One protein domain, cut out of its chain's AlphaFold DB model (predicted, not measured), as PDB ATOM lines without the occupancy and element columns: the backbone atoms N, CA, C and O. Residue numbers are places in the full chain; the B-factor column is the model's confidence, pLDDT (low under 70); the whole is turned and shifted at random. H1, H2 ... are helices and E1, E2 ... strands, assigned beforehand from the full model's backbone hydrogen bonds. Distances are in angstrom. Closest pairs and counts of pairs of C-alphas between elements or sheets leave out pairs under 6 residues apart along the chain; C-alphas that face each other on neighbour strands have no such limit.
ATOM      1  N   SER A  72     159.081 120.141 154.375       92.50
ATOM      2  CA  SER A  72     160.038 119.204 154.989       92.50
ATOM      3  C   SER A  72     160.038 119.281 156.516       92.50
ATOM      4  O   SER A  72     160.128 118.249 157.176       92.50
ATOM      5  N   ALA A  73     159.870 120.478 157.087       93.56
ATOM      6  CA  ALA A  73     159.677 120.635 158.526       93.56
ATOM      7  C   ALA A  73     158.360 119.991 158.983       93.56
ATOM      8  O   ALA A  73     158.337 119.333 160.016       93.56
ATOM      9  N   GLY A  74     157.288 120.113 158.192       95.25
ATOM     10  CA  GLY A  74     156.012 119.443 158.455       95.25
ATOM     11  C   GLY A  74     156.134 117.923 158.471       95.25
ATOM     12  O   GLY A  74     155.666 117.290 159.410       95.25
ATOM     13  N   MET A  75     156.837 117.344 157.495       95.25
ATOM     14  CA  MET A  75     157.113 115.904 157.458       95.25
ATOM     15  C   MET A  75     157.919 115.441 158.681       95.25
ATOM     16  O   MET A  75     157.578 114.427 159.291       95.25
ATOM     17  N   ALA A  76     158.956 116.191 159.071       95.75
ATOM     18  CA  ALA A  76     159.760 115.883 160.252       95.75
ATOM     19  C   ALA A  76     158.941 115.988 161.549       95.75
ATOM     20  O   ALA A  76     158.974 115.084 162.378       95.75
ATOM     21  N   ILE A  77     158.163 117.061 161.718       96.50
ATOM     22  CA  ILE A  77     157.324 117.277 162.905       96.50
ATOM     23  C   ILE A  77     156.225 116.215 162.995       96.50
ATOM     24  O   ILE A  77     156.016 115.665 164.072       96.50
ATOM     25  N   ALA A  78     155.568 115.872 161.882       96.69
ATOM     26  CA  ALA A  78     154.579 114.797 161.843       96.69
ATOM     27  C   ALA A  78     155.206 113.445 162.212       96.69
ATOM     28  O   ALA A  78     154.671 112.723 163.050       96.69
ATOM     29  N   THR A  79     156.388 113.140 161.666       97.44
ATOM     30  CA  THR A  79     157.137 111.923 162.013       97.44
ATOM     31  C   THR A  79     157.473 111.892 163.505       97.44
ATOM     32  O   THR A  79     157.180 110.912 164.185       97.44
ATOM     33  N   ALA A  80     158.031 112.977 164.044       97.50
ATOM     34  CA  ALA A  80     158.351 113.107 165.462       97.50
ATOM     35  C   ALA A  80     157.112 112.955 166.361       97.50
ATOM     36  O   ALA A  80     157.183 112.276 167.389       97.50
ATOM     37  N   ALA A  81     155.973 113.528 165.966       97.06
ATOM     38  CA  ALA A  81     154.711 113.397 166.686       97.06
ATOM     39  C   ALA A  81     154.223 111.940 166.714       97.06
ATOM     40  O   ALA A  81     153.872 111.440 167.781       97.06
ATOM     41  N   CYS A  82     154.285 111.217 165.590       97.56
ATOM     42  CA  CYS A  82     153.931 109.794 165.543       97.56
ATOM     43  C   CYS A  82     154.853 108.920 166.406       97.56
ATOM     44  O   CYS A  82     154.396 107.959 167.021       97.56
ATOM     45  N   LEU A  83     156.148 109.246 166.473       97.88
ATOM     46  CA  LEU A  83     157.105 108.519 167.310       97.88
ATOM     47  C   LEU A  83     156.846 108.748 168.804       97.88
ATOM     48  O   LEU A  83     156.924 107.819 169.605       97.88
ATOM     49  N   THR A  84     156.592 109.994 169.198       97.81
ATOM     50  CA  THR A  84     156.655 110.407 170.608       97.81
ATOM     51  C   THR A  84     155.295 110.502 171.291       97.81
ATOM     52  O   THR A  84     155.224 110.304 172.508       97.81
ATOM     53  N   GLY A  85     154.225 110.748 170.529       95.81
ATOM     54  CA  GLY A  85     152.926 111.134 171.067       95.81
ATOM     55  C   GLY A  85     153.007 112.476 171.798       95.81
ATOM     56  O   GLY A  85     153.682 113.404 171.361       95.81
ATOM     57  N   ASP A  86     152.347 112.567 172.945       96.12
ATOM     58  CA  ASP A  86     152.370 113.719 173.854       96.12
ATOM     59  C   ASP A  86     153.408 113.576 174.987       96.12
ATOM     60  O   ASP A  86     153.514 114.430 175.873       96.12
ATOM     61  N   ASN A  87     154.213 112.507 174.972       97.31
ATOM     62  CA  ASN A  87     155.178 112.239 176.028       97.31
ATOM     63  C   ASN A  87     156.380 113.194 175.939       97.31
ATOM     64  O   ASN A  87     157.291 113.014 175.129       97.31
ATOM     65  N   ILE A  88     156.416 114.176 176.841       97.19
ATOM     66  CA  ILE A  88     157.455 115.216 176.891       97.19
ATOM     67  C   ILE A  88     158.864 114.622 177.004       97.19
ATOM     68  O   ILE A  88     159.780 115.110 176.342       97.19
ATOM     69  N   SER A  89     159.055 113.567 177.803       97.19
ATOM     70  CA  SER A  89     160.364 112.921 177.940       97.19
ATOM     71  C   SER A  89     160.843 112.363 176.602       97.19
ATOM     72  O   SER A  89     161.971 112.639 176.211       97.19
ATOM     73  N   ARG A  90     159.976 111.674 175.848       97.44
ATOM     74  CA  ARG A  90     160.314 111.162 174.509       97.44
ATOM     75  C   ARG A  90     160.617 112.286 173.523       97.44
ATOM     76  O   ARG A  90     161.608 112.198 172.805       97.44
ATOM     77  N   ILE A  91     159.819 113.358 173.528       97.56
ATOM     78  CA  ILE A  91     160.040 114.543 172.679       97.56
ATOM     79  C   ILE A  91     161.431 115.138 172.924       97.56
ATOM     80  O   ILE A  91     162.134 115.479 171.977       97.56
ATOM     81  N   LYS A  92     161.846 115.253 174.191       97.19
ATOM     82  CA  LYS A  92     163.145 115.831 174.571       97.19
ATOM     83  C   LYS A  92     164.340 114.913 174.307       97.19
ATOM     84  O   LYS A  92     165.463 115.406 174.326       97.19
ATOM     85  N   THR A  93     164.113 113.623 174.073       96.69
ATOM     86  CA  THR A  93     165.164 112.630 173.803       96.69
ATOM     87  C   THR A  93     165.386 112.390 172.309       96.69
ATOM     88  O   THR A  93     166.370 111.757 171.944       96.69
ATOM     89  N   LEU A  94     164.531 112.907 171.419       97.00
ATOM     90  CA  LEU A  94     164.778 112.809 169.978       97.00
ATOM     91  C   LEU A  94     166.165 113.380 169.608       97.00
ATOM     92  O   LEU A  94     166.533 114.442 170.114       97.00
ATOM     93  N   PRO A  95     166.917 112.727 168.701       96.56
ATOM     94  CA  PRO A  95     166.519 111.588 167.862       96.56
ATOM     95  C   PRO A  95     166.806 110.195 168.467       96.56
ATOM     96  O   PRO A  95     166.726 109.197 167.753       96.56
ATOM     97  N   ASP A  96     167.126 110.080 169.756       97.19
ATOM     98  CA  ASP A  96     167.494 108.802 170.381       97.19
ATOM     99  C   ASP A  96     166.254 107.967 170.756       97.19
ATOM    100  O   ASP A  96     165.812 107.896 171.906       97.19
ATOM    101  N   VAL A  97     165.659 107.319 169.753       97.06
ATOM    102  CA  VAL A  97     164.436 106.520 169.909       97.06
ATOM    103  C   VAL A  97     164.743 105.133 170.489       97.06
ATOM    104  O   VAL A  97     165.252 104.246 169.804       97.06
ATOM    105  N   THR A  98     164.377 104.918 171.755       95.25
ATOM    106  CA  THR A  98     164.625 103.663 172.499       95.25
ATOM    107  C   THR A  98     163.371 102.824 172.768       95.25
ATOM    108  O   THR A  98     163.454 101.785 173.419       95.25
ATOM    109  N   TRP A  99     162.206 103.242 172.267       96.00
ATOM    110  CA  TRP A  99     160.915 102.581 172.486       96.00
ATOM    111  C   TRP A  99     160.409 101.829 171.243       96.00
ATOM    112  O   TRP A  99     160.954 101.966 170.149       96.00
ATOM    113  N   ASP A 100     159.355 101.030 171.421       93.56
ATOM    114  CA  ASP A 100     158.821 100.125 170.393       93.56
ATOM    115  C   ASP A 100     158.266 100.868 169.166       93.56
ATOM    116  O   ASP A 100     158.592 100.512 168.040       93.56
ATOM    117  N   LYS A 101     157.487 101.943 169.362       94.94
ATOM    118  CA  LYS A 101     156.897 102.765 168.283       94.94
ATOM    119  C   LYS A 101     157.943 103.618 167.555       94.94
ATOM    120  O   LYS A 101     158.045 104.821 167.792       94.94
ATOM    121  N   LYS A 102     158.705 102.984 166.661       97.12
ATOM    122  CA  LYS A 102     159.826 103.603 165.938       97.12
ATOM    123  C   LYS A 102     159.843 103.389 164.429       97.12
ATOM    124  O   LYS A 102     160.588 104.093 163.750       97.12
ATOM    125  N   LYS A 103     159.073 102.436 163.890       98.25
ATOM    126  CA  LYS A 103     159.085 102.150 162.447       98.25
ATOM    127  C   LYS A 103     158.197 103.129 161.687       98.25
ATOM    128  O   LYS A 103     157.064 103.387 162.094       98.25
ATOM    129  N   VAL A 104     158.710 103.635 160.571       98.44
ATOM    130  CA  VAL A 104     157.963 104.448 159.610       98.44
ATOM    131  C   VAL A 104     158.050 103.769 158.255       98.44
ATOM    132  O   VAL A 104     159.143 103.608 157.709       98.44
ATOM    133  N   LEU A 105     156.895 103.345 157.751       98.25
ATOM    134  CA  LEU A 105     156.772 102.623 156.488       98.25
ATOM    135  C   LEU A 105     156.585 103.609 155.330       98.25
ATOM    136  O   LEU A 105     155.900 104.611 155.502       98.25
ATOM    137  N   ILE A 106     157.125 103.320 154.149       97.19
ATOM    138  CA  ILE A 106     156.820 104.055 152.912       97.19
ATOM    139  C   ILE A 106     156.812 103.103 151.717       97.19
ATOM    140  O   ILE A 106     157.595 102.154 151.662       97.19
ATOM    141  N   GLN A 107     155.959 103.362 150.727       96.94
ATOM    142  CA  GLN A 107     156.036 102.651 149.451       96.94
ATOM    143  C   GLN A 107     157.345 103.004 148.745       96.94
ATOM    144  O   GLN A 107     157.639 104.182 148.547       96.94
ATOM    145  N   LYS A 108     158.122 102.005 148.318       96.06
ATOM    146  CA  LYS A 108     159.429 102.232 147.679       96.06
ATOM    147  C   LYS A 108     159.336 103.132 146.440       96.06
ATOM    148  O   LYS A 108     160.174 104.009 146.248       96.06
ATOM    149  N   GLY A 109     158.276 102.989 145.644       94.12
ATOM    150  CA  GLY A 109     158.002 103.873 144.503       94.12
ATOM    151  C   GLY A 109     157.640 105.324 144.866       94.12
ATOM    152  O   GLY A 109     157.673 106.191 143.997       94.12
ATOM    153  N   GLN A 110     157.327 105.615 146.135       93.81
ATOM    154  CA  GLN A 110     157.071 106.968 146.646       93.81
ATOM    155  C   GLN A 110     158.315 107.616 147.267       93.81
ATOM    156  O   GLN A 110     158.233 108.732 147.767       93.81
ATOM    157  N   VAL A 111     159.483 106.975 147.240       93.19
ATOM    158  CA  VAL A 111     160.710 107.554 147.804       93.19
ATOM    159  C   VAL A 111     161.243 108.642 146.869       93.19
ATOM    160  O   VAL A 111     162.018 108.386 145.951       93.19
ATOM    161  N   THR A 112     160.800 109.880 147.097       89.12
ATOM    162  CA  THR A 112     161.151 111.055 146.286       89.12
ATOM    163  C   THR A 112     161.942 112.098 147.077       89.12
ATOM    164  O   THR A 112     162.219 111.943 148.271       89.12
ATOM    165  N   GLY A 113     162.354 113.167 146.390       84.81
ATOM    166  CA  GLY A 113     162.965 114.344 147.002       84.81
ATOM    167  C   GLY A 113     161.935 115.421 147.349       84.81
ATOM    168  O   GLY A 113     161.099 115.787 146.524       84.81
ATOM    169  N   ALA A 114     162.040 115.988 148.550       78.62
ATOM    170  CA  ALA A 114     161.420 117.258 148.915       78.62
ATOM    171  C   ALA A 114     162.402 118.400 148.600       78.62
ATOM    172  O   ALA A 114     163.154 118.865 149.461       78.62
ATOM    173  N   GLY A 115     162.446 118.796 147.324       79.69
ATOM    174  CA  GLY A 115     163.592 119.525 146.773       79.69
ATOM    175  C   GLY A 115     164.771 118.566 146.599       79.69
ATOM    176  O   GLY A 115     164.583 117.468 146.083       79.69
ATOM    177  N   ASP A 116     165.953 118.944 147.086       81.75
ATOM    178  CA  ASP A 116     167.149 118.087 147.039       81.75
ATOM    179  C   ASP A 116     167.274 117.139 148.247       81.75
ATOM    180  O   ASP A 116     168.182 116.313 148.295       81.75
ATOM    181  N   CYS A 117     166.382 117.243 149.241       87.56
ATOM    182  CA  CYS A 117     166.406 116.385 150.425       87.56
ATOM    183  C   CYS A 117     165.510 115.152 150.220       87.56
ATOM    184  O   CYS A 117     164.293 115.315 150.088       87.56
ATOM    185  N   PRO A 118     166.052 113.922 150.219       91.44
ATOM    186  CA  PRO A 118     165.239 112.717 150.111       91.44
ATOM    187  C   PRO A 118     164.299 112.548 151.308       91.44
ATOM    188  O   PRO A 118     164.693 112.763 152.455       91.44
ATOM    189  N   VAL A 119     163.072 112.090 151.066       93.12
ATOM    190  CA  VAL A 119     162.047 111.914 152.114       93.12
ATOM    191  C   VAL A 119     162.512 110.958 153.215       93.12
ATOM    192  O   VAL A 119     162.292 111.226 154.396       93.12
ATOM    193  N   TYR A 120     163.254 109.902 152.868       94.56
ATOM    194  CA  TYR A 120     163.825 108.990 153.862       94.56
ATOM    195  C   TYR A 120     164.757 109.700 154.852       94.56
ATOM    196  O   TYR A 120     164.843 109.297 156.009       94.56
ATOM    197  N   GLN A 121     165.462 110.752 154.423       95.50
ATOM    198  CA  GLN A 121     166.380 111.497 155.280       95.50
ATOM    199  C   GLN A 121     165.598 112.345 156.280       95.50
ATOM    200  O   GLN A 121     165.965 112.408 157.452       95.50
ATOM    201  N   VAL A 122     164.489 112.943 155.833       95.12
ATOM    202  CA  VAL A 122     163.564 113.697 156.691       95.12
ATOM    203  C   VAL A 122     162.922 112.795 157.746       95.12
ATOM    204  O   VAL A 122     162.722 113.226 158.872       95.12
ATOM    205  N   ILE A 123     162.651 111.533 157.417       96.06
ATOM    206  CA  ILE A 123     162.148 110.545 158.380       96.06
ATOM    207  C   ILE A 123     163.256 110.146 159.370       96.06
ATOM    208  O   ILE A 123     163.069 110.190 160.586       96.06
ATOM    209  N   LYS A 124     164.444 109.793 158.861       96.38
ATOM    210  CA  LYS A 124     165.570 109.313 159.679       96.38
ATOM    211  C   LYS A 124     166.134 110.368 160.629       96.38
ATOM    212  O   LYS A 124     166.602 109.997 161.700       96.38
ATOM    213  N   ILE A 125     166.081 111.660 160.287       95.94
ATOM    214  CA  ILE A 125     166.594 112.729 161.168       95.94
ATOM    215  C   ILE A 125     165.838 112.798 162.504       95.94
ATOM    216  O   ILE A 125     166.384 113.275 163.492       95.94
ATOM    217  N   CYS A 126     164.606 112.283 162.554       96.50
ATOM    218  CA  CYS A 126     163.815 112.172 163.774       96.50
ATOM    219  C   CYS A 126     164.181 110.942 164.624       96.50
ATOM    220  O   CYS A 126     163.568 110.742 165.664       96.50
ATOM    221  N   GLY A 127     165.118 110.092 164.191       97.19
ATOM    222  CA  GLY A 127     165.427 108.821 164.856       97.19
ATOM    223  C   GLY A 127     164.516 107.657 164.461       97.19
ATOM    224  O   GLY A 127     164.614 106.572 165.032       97.19
ATOM    225  N   ALA A 128     163.624 107.860 163.488       97.88
ATOM    226  CA  ALA A 128     162.743 106.809 162.999       97.88
ATOM    227  C   ALA A 128     163.530 105.684 162.309       97.88
ATOM    228  O   ALA A 128     164.448 105.920 161.515       97.88
ATOM    229  N   GLN A 129     163.080 104.450 162.517       97.50
ATOM    230  CA  GLN A 129     163.466 103.317 161.693       97.50
ATOM    231  C   GLN A 129     162.662 103.352 160.391       97.50
ATOM    232  O   GLN A 129     161.500 102.960 160.331       97.50
ATOM    233  N   TYR A 130     163.301 103.835 159.338       96.88
ATOM    234  CA  TYR A 130     162.726 103.913 158.001       96.88
ATOM    235  C   TYR A 130     162.677 102.536 157.322       96.88
ATOM    236  O   TYR A 130     163.714 101.875 157.219       96.88
ATOM    237  N   ILE A 131     161.498 102.133 156.841       97.94
ATOM    238  CA  ILE A 131     161.255 100.856 156.163       97.94
ATOM    239  C   ILE A 131     160.553 101.108 154.826       97.94
ATOM    240  O   ILE A 131     159.500 101.740 154.773       97.94
ATOM    241  N   GLU A 132     161.122 100.575 153.751       97.75
ATOM    242  CA  GLU A 132     160.496 100.566 152.427       97.75
ATOM    243  C   GLU A 132     159.675  99.293 152.245       97.75
ATOM    244  O   GLU A 132     160.127  98.206 152.610       97.75
ATOM    245  N   ILE A 133     158.490  99.427 151.654       97.94
ATOM    246  CA  ILE A 133     157.622  98.305 151.291       97.94
ATOM    247  C   ILE A 133     157.407  98.241 149.777       97.94
ATOM    248  O   ILE A 133     157.368  99.267 149.091       97.94
ATOM    249  N   GLY A 134     157.226  97.019 149.272       96.50
ATOM    250  CA  GLY A 134     157.090  96.745 147.844       96.50
ATOM    251  C   GLY A 134     158.353  97.068 147.042       96.50
ATOM    252  O   GLY A 134     159.463  97.159 147.568       96.50
ATOM    253  N   GLU A 135     158.159  97.257 145.744       95.25
ATOM    254  CA  GLU A 135     159.191  97.552 144.763       95.25
ATOM    255  C   GLU A 135     159.063  98.969 144.196       95.25
ATOM    256  O   GLU A 135     158.107  99.701 144.454       95.25
ATOM    257  N   ALA A 136     160.050  99.381 143.396       92.94
ATOM    258  CA  ALA A 136     160.091 100.728 142.822       92.94
ATOM    259  C   ALA A 136     158.861 101.069 141.956       92.94
ATOM    260  O   ALA A 136     158.507 102.238 141.836       92.94
ATOM    261  N   LEU A 137     158.224 100.062 141.348       93.75
ATOM    262  CA  LEU A 137     157.097 100.233 140.428       93.75
ATOM    263  C   LEU A 137     155.840  99.455 140.838       93.75
ATOM    264  O   LEU A 137     154.868  99.485 140.091       93.75
ATOM    265  N   ASP A 138     155.858  98.748 141.969       95.38
ATOM    266  CA  ASP A 138     154.759  97.870 142.381       95.38
ATOM    267  C   ASP A 138     154.672  97.771 143.904       95.38
ATOM    268  O   ASP A 138     155.669  97.517 144.577       95.38
ATOM    269  N   CYS A 139     153.483  97.965 144.464       96.88
ATOM    270  CA  CYS A 139     153.236  97.765 145.883       96.88
ATOM    271  C   CYS A 139     151.805  97.263 146.091       96.88
ATOM    272  O   CYS A 139     150.844  98.023 146.066       96.88
ATOM    273  N   ALA A 140     151.660  95.957 146.312       96.00
ATOM    274  CA  ALA A 140     150.386  95.339 146.664       96.00
ATOM    275  C   ALA A 140     150.032  95.467 148.160       96.00
ATOM    276  O   ALA A 140     150.896  95.651 149.017       96.00
ATOM    277  N   THR A 141     148.748  95.277 148.491       97.25
ATOM    278  CA  THR A 141     148.200  95.475 149.848       97.25
ATOM    279  C   THR A 141     148.827  94.572 150.910       97.25
ATOM    280  O   THR A 141     148.888  94.954 152.075       97.25
ATOM    281  N   TYR A 142     149.278  93.369 150.532       96.62
ATOM    282  CA  TYR A 142     149.915  92.448 151.477       96.62
ATOM    283  C   TYR A 142     151.261  92.990 151.976       96.62
ATOM    284  O   TYR A 142     151.576  92.797 153.141       96.62
ATOM    285  N   HIS A 143     152.001  93.760 151.162       97.75
ATOM    286  CA  HIS A 143     153.257  94.372 151.604       97.75
ATOM    287  C   HIS A 143     153.041  95.329 152.778       97.75
ATOM    288  O   HIS A 143     153.821  95.323 153.725       97.75
ATOM    289  N   LEU A 144     151.987  96.153 152.717       97.50
ATOM    290  CA  LEU A 144     151.665  97.078 153.803       97.50
ATOM    291  C   LEU A 144     151.129  96.324 155.026       97.50
ATOM    292  O   LEU A 144     151.601  96.569 156.130       97.50
ATOM    293  N   ARG A 145     150.203  95.374 154.833       97.25
ATOM    294  CA  ARG A 145     149.630  94.571 155.930       97.25
ATOM    295  C   ARG A 145     150.688  93.793 156.707       97.25
ATOM    296  O   ARG A 145     150.662  93.824 157.931       97.25
ATOM    297  N   ASP A 146     151.620  93.149 156.013       96.88
ATOM    298  CA  ASP A 146     152.663  92.337 156.649       96.88
ATOM    299  C   ASP A 146     153.724  93.200 157.353       96.88
ATOM    300  O   ASP A 146     154.346  92.757 158.318       96.88
ATOM    301  N   ALA A 147     153.935  94.438 156.893       97.38
ATOM    302  CA  ALA A 147     154.878  95.379 157.500       97.38
ATOM    303  C   ALA A 147     154.296  96.155 158.698       97.38
ATOM    304  O   ALA A 147     155.051  96.750 159.473       97.38
ATOM    305  N   LEU A 148     152.970  96.191 158.853       97.56
ATOM    306  CA  LEU A 148     152.306  96.814 159.995       97.56
ATOM    307  C   LEU A 148     152.402  95.904 161.223       97.56
ATOM    308  O   LEU A 148     151.779  94.848 161.289       97.56
ATOM    309  N   ASP A 149     153.152  96.339 162.235       96.94
ATOM    310  CA  ASP A 149     153.301  95.603 163.487       96.94
ATOM    311  C   ASP A 149     153.242  96.515 164.724       96.94
ATOM    312  O   ASP A 149     152.968  97.722 164.654       96.94
ATOM    313  N   LYS A 150     153.475  95.929 165.906       96.81
ATOM    314  CA  LYS A 150     153.424  96.656 167.181       96.81
ATOM    315  C   LYS A 150     154.430  97.816 167.249       96.81
ATOM    316  O   LYS A 150     154.153  98.790 167.948       96.81
ATOM    317  N   ASP A 151     155.530  97.747 166.501       97.62
ATOM    318  CA  ASP A 151     156.606  98.738 166.485       97.62
ATOM    319  C   ASP A 151     156.375  99.842 165.430       97.62
ATOM    320  O   ASP A 151     157.094 100.849 165.406       97.62
ATOM    321  N   THR A 152     155.357  99.705 164.571       98.06
ATOM    322  CA  THR A 152     154.997 100.728 163.581       98.06
ATOM    323  C   THR A 152     154.371 101.952 164.235       98.06
ATOM    324  O   THR A 152     153.337 101.867 164.905       98.06
ATOM    325  N   ALA A 153     155.024 103.099 164.038       97.88
ATOM    326  CA  ALA A 153     154.578 104.415 164.478       97.88
ATOM    327  C   ALA A 153     153.731 105.119 163.412       97.88
ATOM    328  O   ALA A 153     152.747 105.767 163.753       97.88
ATOM    329  N   ALA A 154     154.102 104.992 162.134       97.75
ATOM    330  CA  ALA A 154     153.378 105.613 161.028       97.75
ATOM    331  C   ALA A 154     153.586 104.870 159.702       97.75
ATOM    332  O   ALA A 154     154.613 104.220 159.487       97.75
ATOM    333  N   ALA A 155     152.634 105.045 158.789       97.25
ATOM    334  CA  ALA A 155     152.788 104.743 157.375       97.25
ATOM    335  C   ALA A 155     152.745 106.069 156.600       97.25
ATOM    336  O   ALA A 155     151.810 106.856 156.734       97.25
ATOM    337  N   PHE A 156     153.804 106.347 155.849       95.94
ATOM    338  CA  PHE A 156     154.041 107.609 155.169       95.94
ATOM    339  C   PHE A 156     153.565 107.518 153.720       95.94
ATOM    340  O   PHE A 156     153.949 106.603 152.992       95.94
ATOM    341  N   PHE A 157     152.763 108.491 153.295       95.19
ATOM    342  CA  PHE A 157     152.216 108.561 151.945       95.19
ATOM    343  C   PHE A 157     152.585 109.891 151.293       95.19
ATOM    344  O   PHE A 157     152.455 110.948 151.914       95.19
ATOM    345  N   ILE A 158     153.013 109.851 150.030       92.81
ATOM    346  CA  ILE A 158     153.273 111.064 149.251       92.81
ATOM    347  C   ILE A 158     152.151 111.271 148.246       92.81
ATOM    348  O   ILE A 158     151.931 110.445 147.364       92.81
ATOM    349  N   MET A 159     151.476 112.412 148.359       90.12
ATOM    350  CA  MET A 159     150.509 112.861 147.363       90.12
ATOM    351  C   MET A 159     151.231 113.277 146.080       90.12
ATOM    352  O   MET A 159     152.122 114.128 146.115       90.12
ATOM    353  N   GLY A 160     150.835 112.706 144.945       82.62
ATOM    354  CA  GLY A 160     151.353 113.086 143.636       82.62
ATOM    355  C   GLY A 160     150.809 112.210 142.511       82.62
ATOM    356  O   GLY A 160     150.470 111.053 142.729       82.62
ATOM    357  N   ASP A 161     150.780 112.768 141.300       72.62
ATOM    358  CA  ASP A 161     150.158 112.133 140.124       72.62
ATOM    359  C   ASP A 161     151.181 111.461 139.189       72.62
ATOM    360  O   ASP A 161     150.842 110.974 138.114       72.62
ATOM    361  N   VAL A 162     152.461 111.469 139.570       77.12
ATOM    362  CA  VAL A 162     153.590 111.004 138.739       77.12
ATOM    363  C   VAL A 162     154.159 109.658 139.193       77.12
ATOM    364  O   VAL A 162     155.241 109.263 138.759       77.12
ATOM    365  N   PHE A 163     153.459 108.963 140.087       85.19
ATOM    366  CA  PHE A 163     153.888 107.666 140.594       85.19
ATOM    367  C   PHE A 163     153.507 106.519 139.660       85.19
ATOM    368  O   PHE A 163     152.617 106.643 138.818       85.19
ATOM    369  N   ALA A 164     154.195 105.385 139.815       82.81
ATOM    370  CA  ALA A 164     153.855 104.173 139.085       82.81
ATOM    371  C   ALA A 164     152.401 103.754 139.389       82.81
ATOM    372  O   ALA A 164     151.979 103.820 140.546       82.81
ATOM    373  N   PRO A 165     151.637 103.293 138.383       84.12
ATOM    374  CA  PRO A 165     150.208 103.015 138.538       84.12
ATOM    375  C   PRO A 165     149.903 101.843 139.481       84.12
ATOM    376  O   PRO A 165     148.776 101.730 139.948       84.12
ATOM    377  N   ASN A 166     150.888 100.987 139.771       92.38
ATOM    378  CA  ASN A 166     150.721  99.815 140.634       92.38
ATOM    379  C   ASN A 166     151.123 100.080 142.098       92.38
ATOM    380  O   ASN A 166     151.304  99.139 142.870       92.38
ATOM    381  N   LEU A 167     151.312 101.341 142.491       94.88
ATOM    382  CA  LEU A 167     151.407 101.694 143.907       94.88
ATOM    383  C   LEU A 167     150.007 101.749 144.528       94.88
ATOM    384  O   LEU A 167     149.020 102.005 143.840       94.88
ATOM    385  N   LEU A 168     149.923 101.541 145.841       95.31
ATOM    386  CA  LEU A 168     148.679 101.677 146.586       95.31
ATOM    387  C   LEU A 168     148.177 103.121 146.467       95.31
ATOM    388  O   LEU A 168     148.909 104.036 146.867       95.31
ATOM    389  N   PRO A 169     146.956 103.347 145.954       94.06
ATOM    390  CA  PRO A 169     146.334 104.662 145.987       94.06
ATOM    391  C   PRO A 169     145.944 105.026 147.426       94.06
ATOM    392  O   PRO A 169     145.837 104.155 148.294       94.06
ATOM    393  N   LEU A 170     145.756 106.323 147.694       94.50
ATOM    394  CA  LEU A 170     145.545 106.837 149.052       94.50
ATOM    395  C   LEU A 170     144.356 106.173 149.759       94.50
ATOM    396  O   LEU A 170     144.469 105.815 150.925       94.50
ATOM    397  N   ASP A 171     143.233 106.015 149.065       94.94
ATOM    398  CA  ASP A 171     141.998 105.425 149.589       94.94
ATOM    399  C   ASP A 171     142.199 103.976 150.053       94.94
ATOM    400  O   ASP A 171     141.759 103.604 151.139       94.94
ATOM    401  N   VAL A 172     142.939 103.180 149.280       95.44
ATOM    402  CA  VAL A 172     143.317 101.818 149.673       95.44
ATOM    403  C   VAL A 172     144.335 101.851 150.812       95.44
ATOM    404  O   VAL A 172     144.185 101.101 151.775       95.44
ATOM    405  N   PHE A 173     145.334 102.731 150.735       96.06
ATOM    406  CA  PHE A 173     146.401 102.855 151.730       96.06
ATOM    407  C   PHE A 173     145.866 103.158 153.135       96.06
ATOM    408  O   PHE A 173     146.322 102.543 154.090       96.06
ATOM    409  N   VAL A 174     144.886 104.060 153.265       95.75
ATOM    410  CA  VAL A 174     144.288 104.420 154.568       95.75
ATOM    411  C   VAL A 174     143.260 103.407 155.078       95.75
ATOM    412  O   VAL A 174     142.866 103.477 156.238       95.75
ATOM    413  N   SER A 175     142.788 102.498 154.219       95.81
ATOM    414  CA  SER A 175     141.823 101.451 154.593       95.81
ATOM    415  C   SER A 175     142.467 100.201 155.203       95.81
ATOM    416  O   SER A 175     141.753  99.352 155.743       95.81
ATOM    417  N   ILE A 176     143.788 100.064 155.054       93.50
ATOM    418  CA  ILE A 176     144.607  98.959 155.574       93.50
ATOM    419  C   ILE A 176     145.012  99.257 157.014       93.50
ATOM    420  O   ILE A 176     144.846  98.329 157.837       93.50
TER     421      ILE A 176
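AT A GLANCE: This is residues 72 to 176 of the 176 residues of an uncharacterized protein of Bacteroidetes bacterium (UniProt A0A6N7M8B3). A small sheet of three parallel strands is covered on both faces, with H1 and H3 over one face and the short H4 over the other, in three layers. H2 sticks out past one end of H1, and at the other end of the body a long loop, residues 157 to 169, leads to H5, which is near H4 but not on the sheet. The printed part has 105 residues, with five named helices and three named strands in the order H1 H2 E1 H3 E2 H4 E3 H5; the sheet's order is E2 E1 E3 and the class is mixed, helices and strands. The whole is compact, with a radius of gyration of the C-alphas of 13.7 A, and spans 42 by 31 by 19 A.

IN THESE COORDINATES: H1, residues 72 to 84, begins at C-alpha 72 (160.038, 119.204, 154.989) and is 18.2 A long. H2 is residues 88 to 93. E1, residues 103 to 107, starts at C-alpha 103 (159.085, 102.150, 162.447) and is 13.4 A long. H3 is residues 119 to 124, E2 residues 129 to 133, 12.9 A long, and H4 residues 141 to 147, 10.2 A long. E3, residues 152 to 156, is 10.9 A long. H5, residues 170 to 175, ends at C-alpha 175 (141.823, 101.451, 154.593).

HOW THE PARTS SIT: E1 is the inner strand. It is parallel to E2 at 29 degrees, with N 104 and O 129 2.9 A apart, and to E3 at 27 degrees, with N 156 and O 105 2.7 A apart. H1 is on the sheet at a height of 10.1 A, over E3 and along the strands; the closest C-alphas of H1 and E3 are those of Cys 82 and Ala 153, 5.5 A apart. H3 is on the same face at a height of 9.1 A and touches H1, C-alphas Ala 76 and Val 122 being closest at 5.7 A. H4 is on the opposite face at a height of 9.4 A. E1, H3 and E2 form a strand-helix-strand unit, two parallel neighbours with a helix between; E2, H4 and E3 form a split one, with E1 between its strands. Both crossovers are right-handed. H2 only just touches H1, with 3 pairs of C-alphas within 8 A, the closest being Thr 84 and Arg 90 at 5.4 A, through residues 80 to 84 of H1 alone. H4 and H5 are close but not clearly touching, C-alphas Thr 141 and Phe 173 being 7.8 A apart. In H1 to H5 every O i to N i+4 pair is within hydrogen-bond range.

THE WHOLE: The farthest C-alphas, those of Ser 89 and Pro 165, are 41.9 A apart. The printed part has no cut. The links E1 to H3 and E3 to H5 are long. The mean pLDDT of the printed part is 94.5, and no printed residue is under 70.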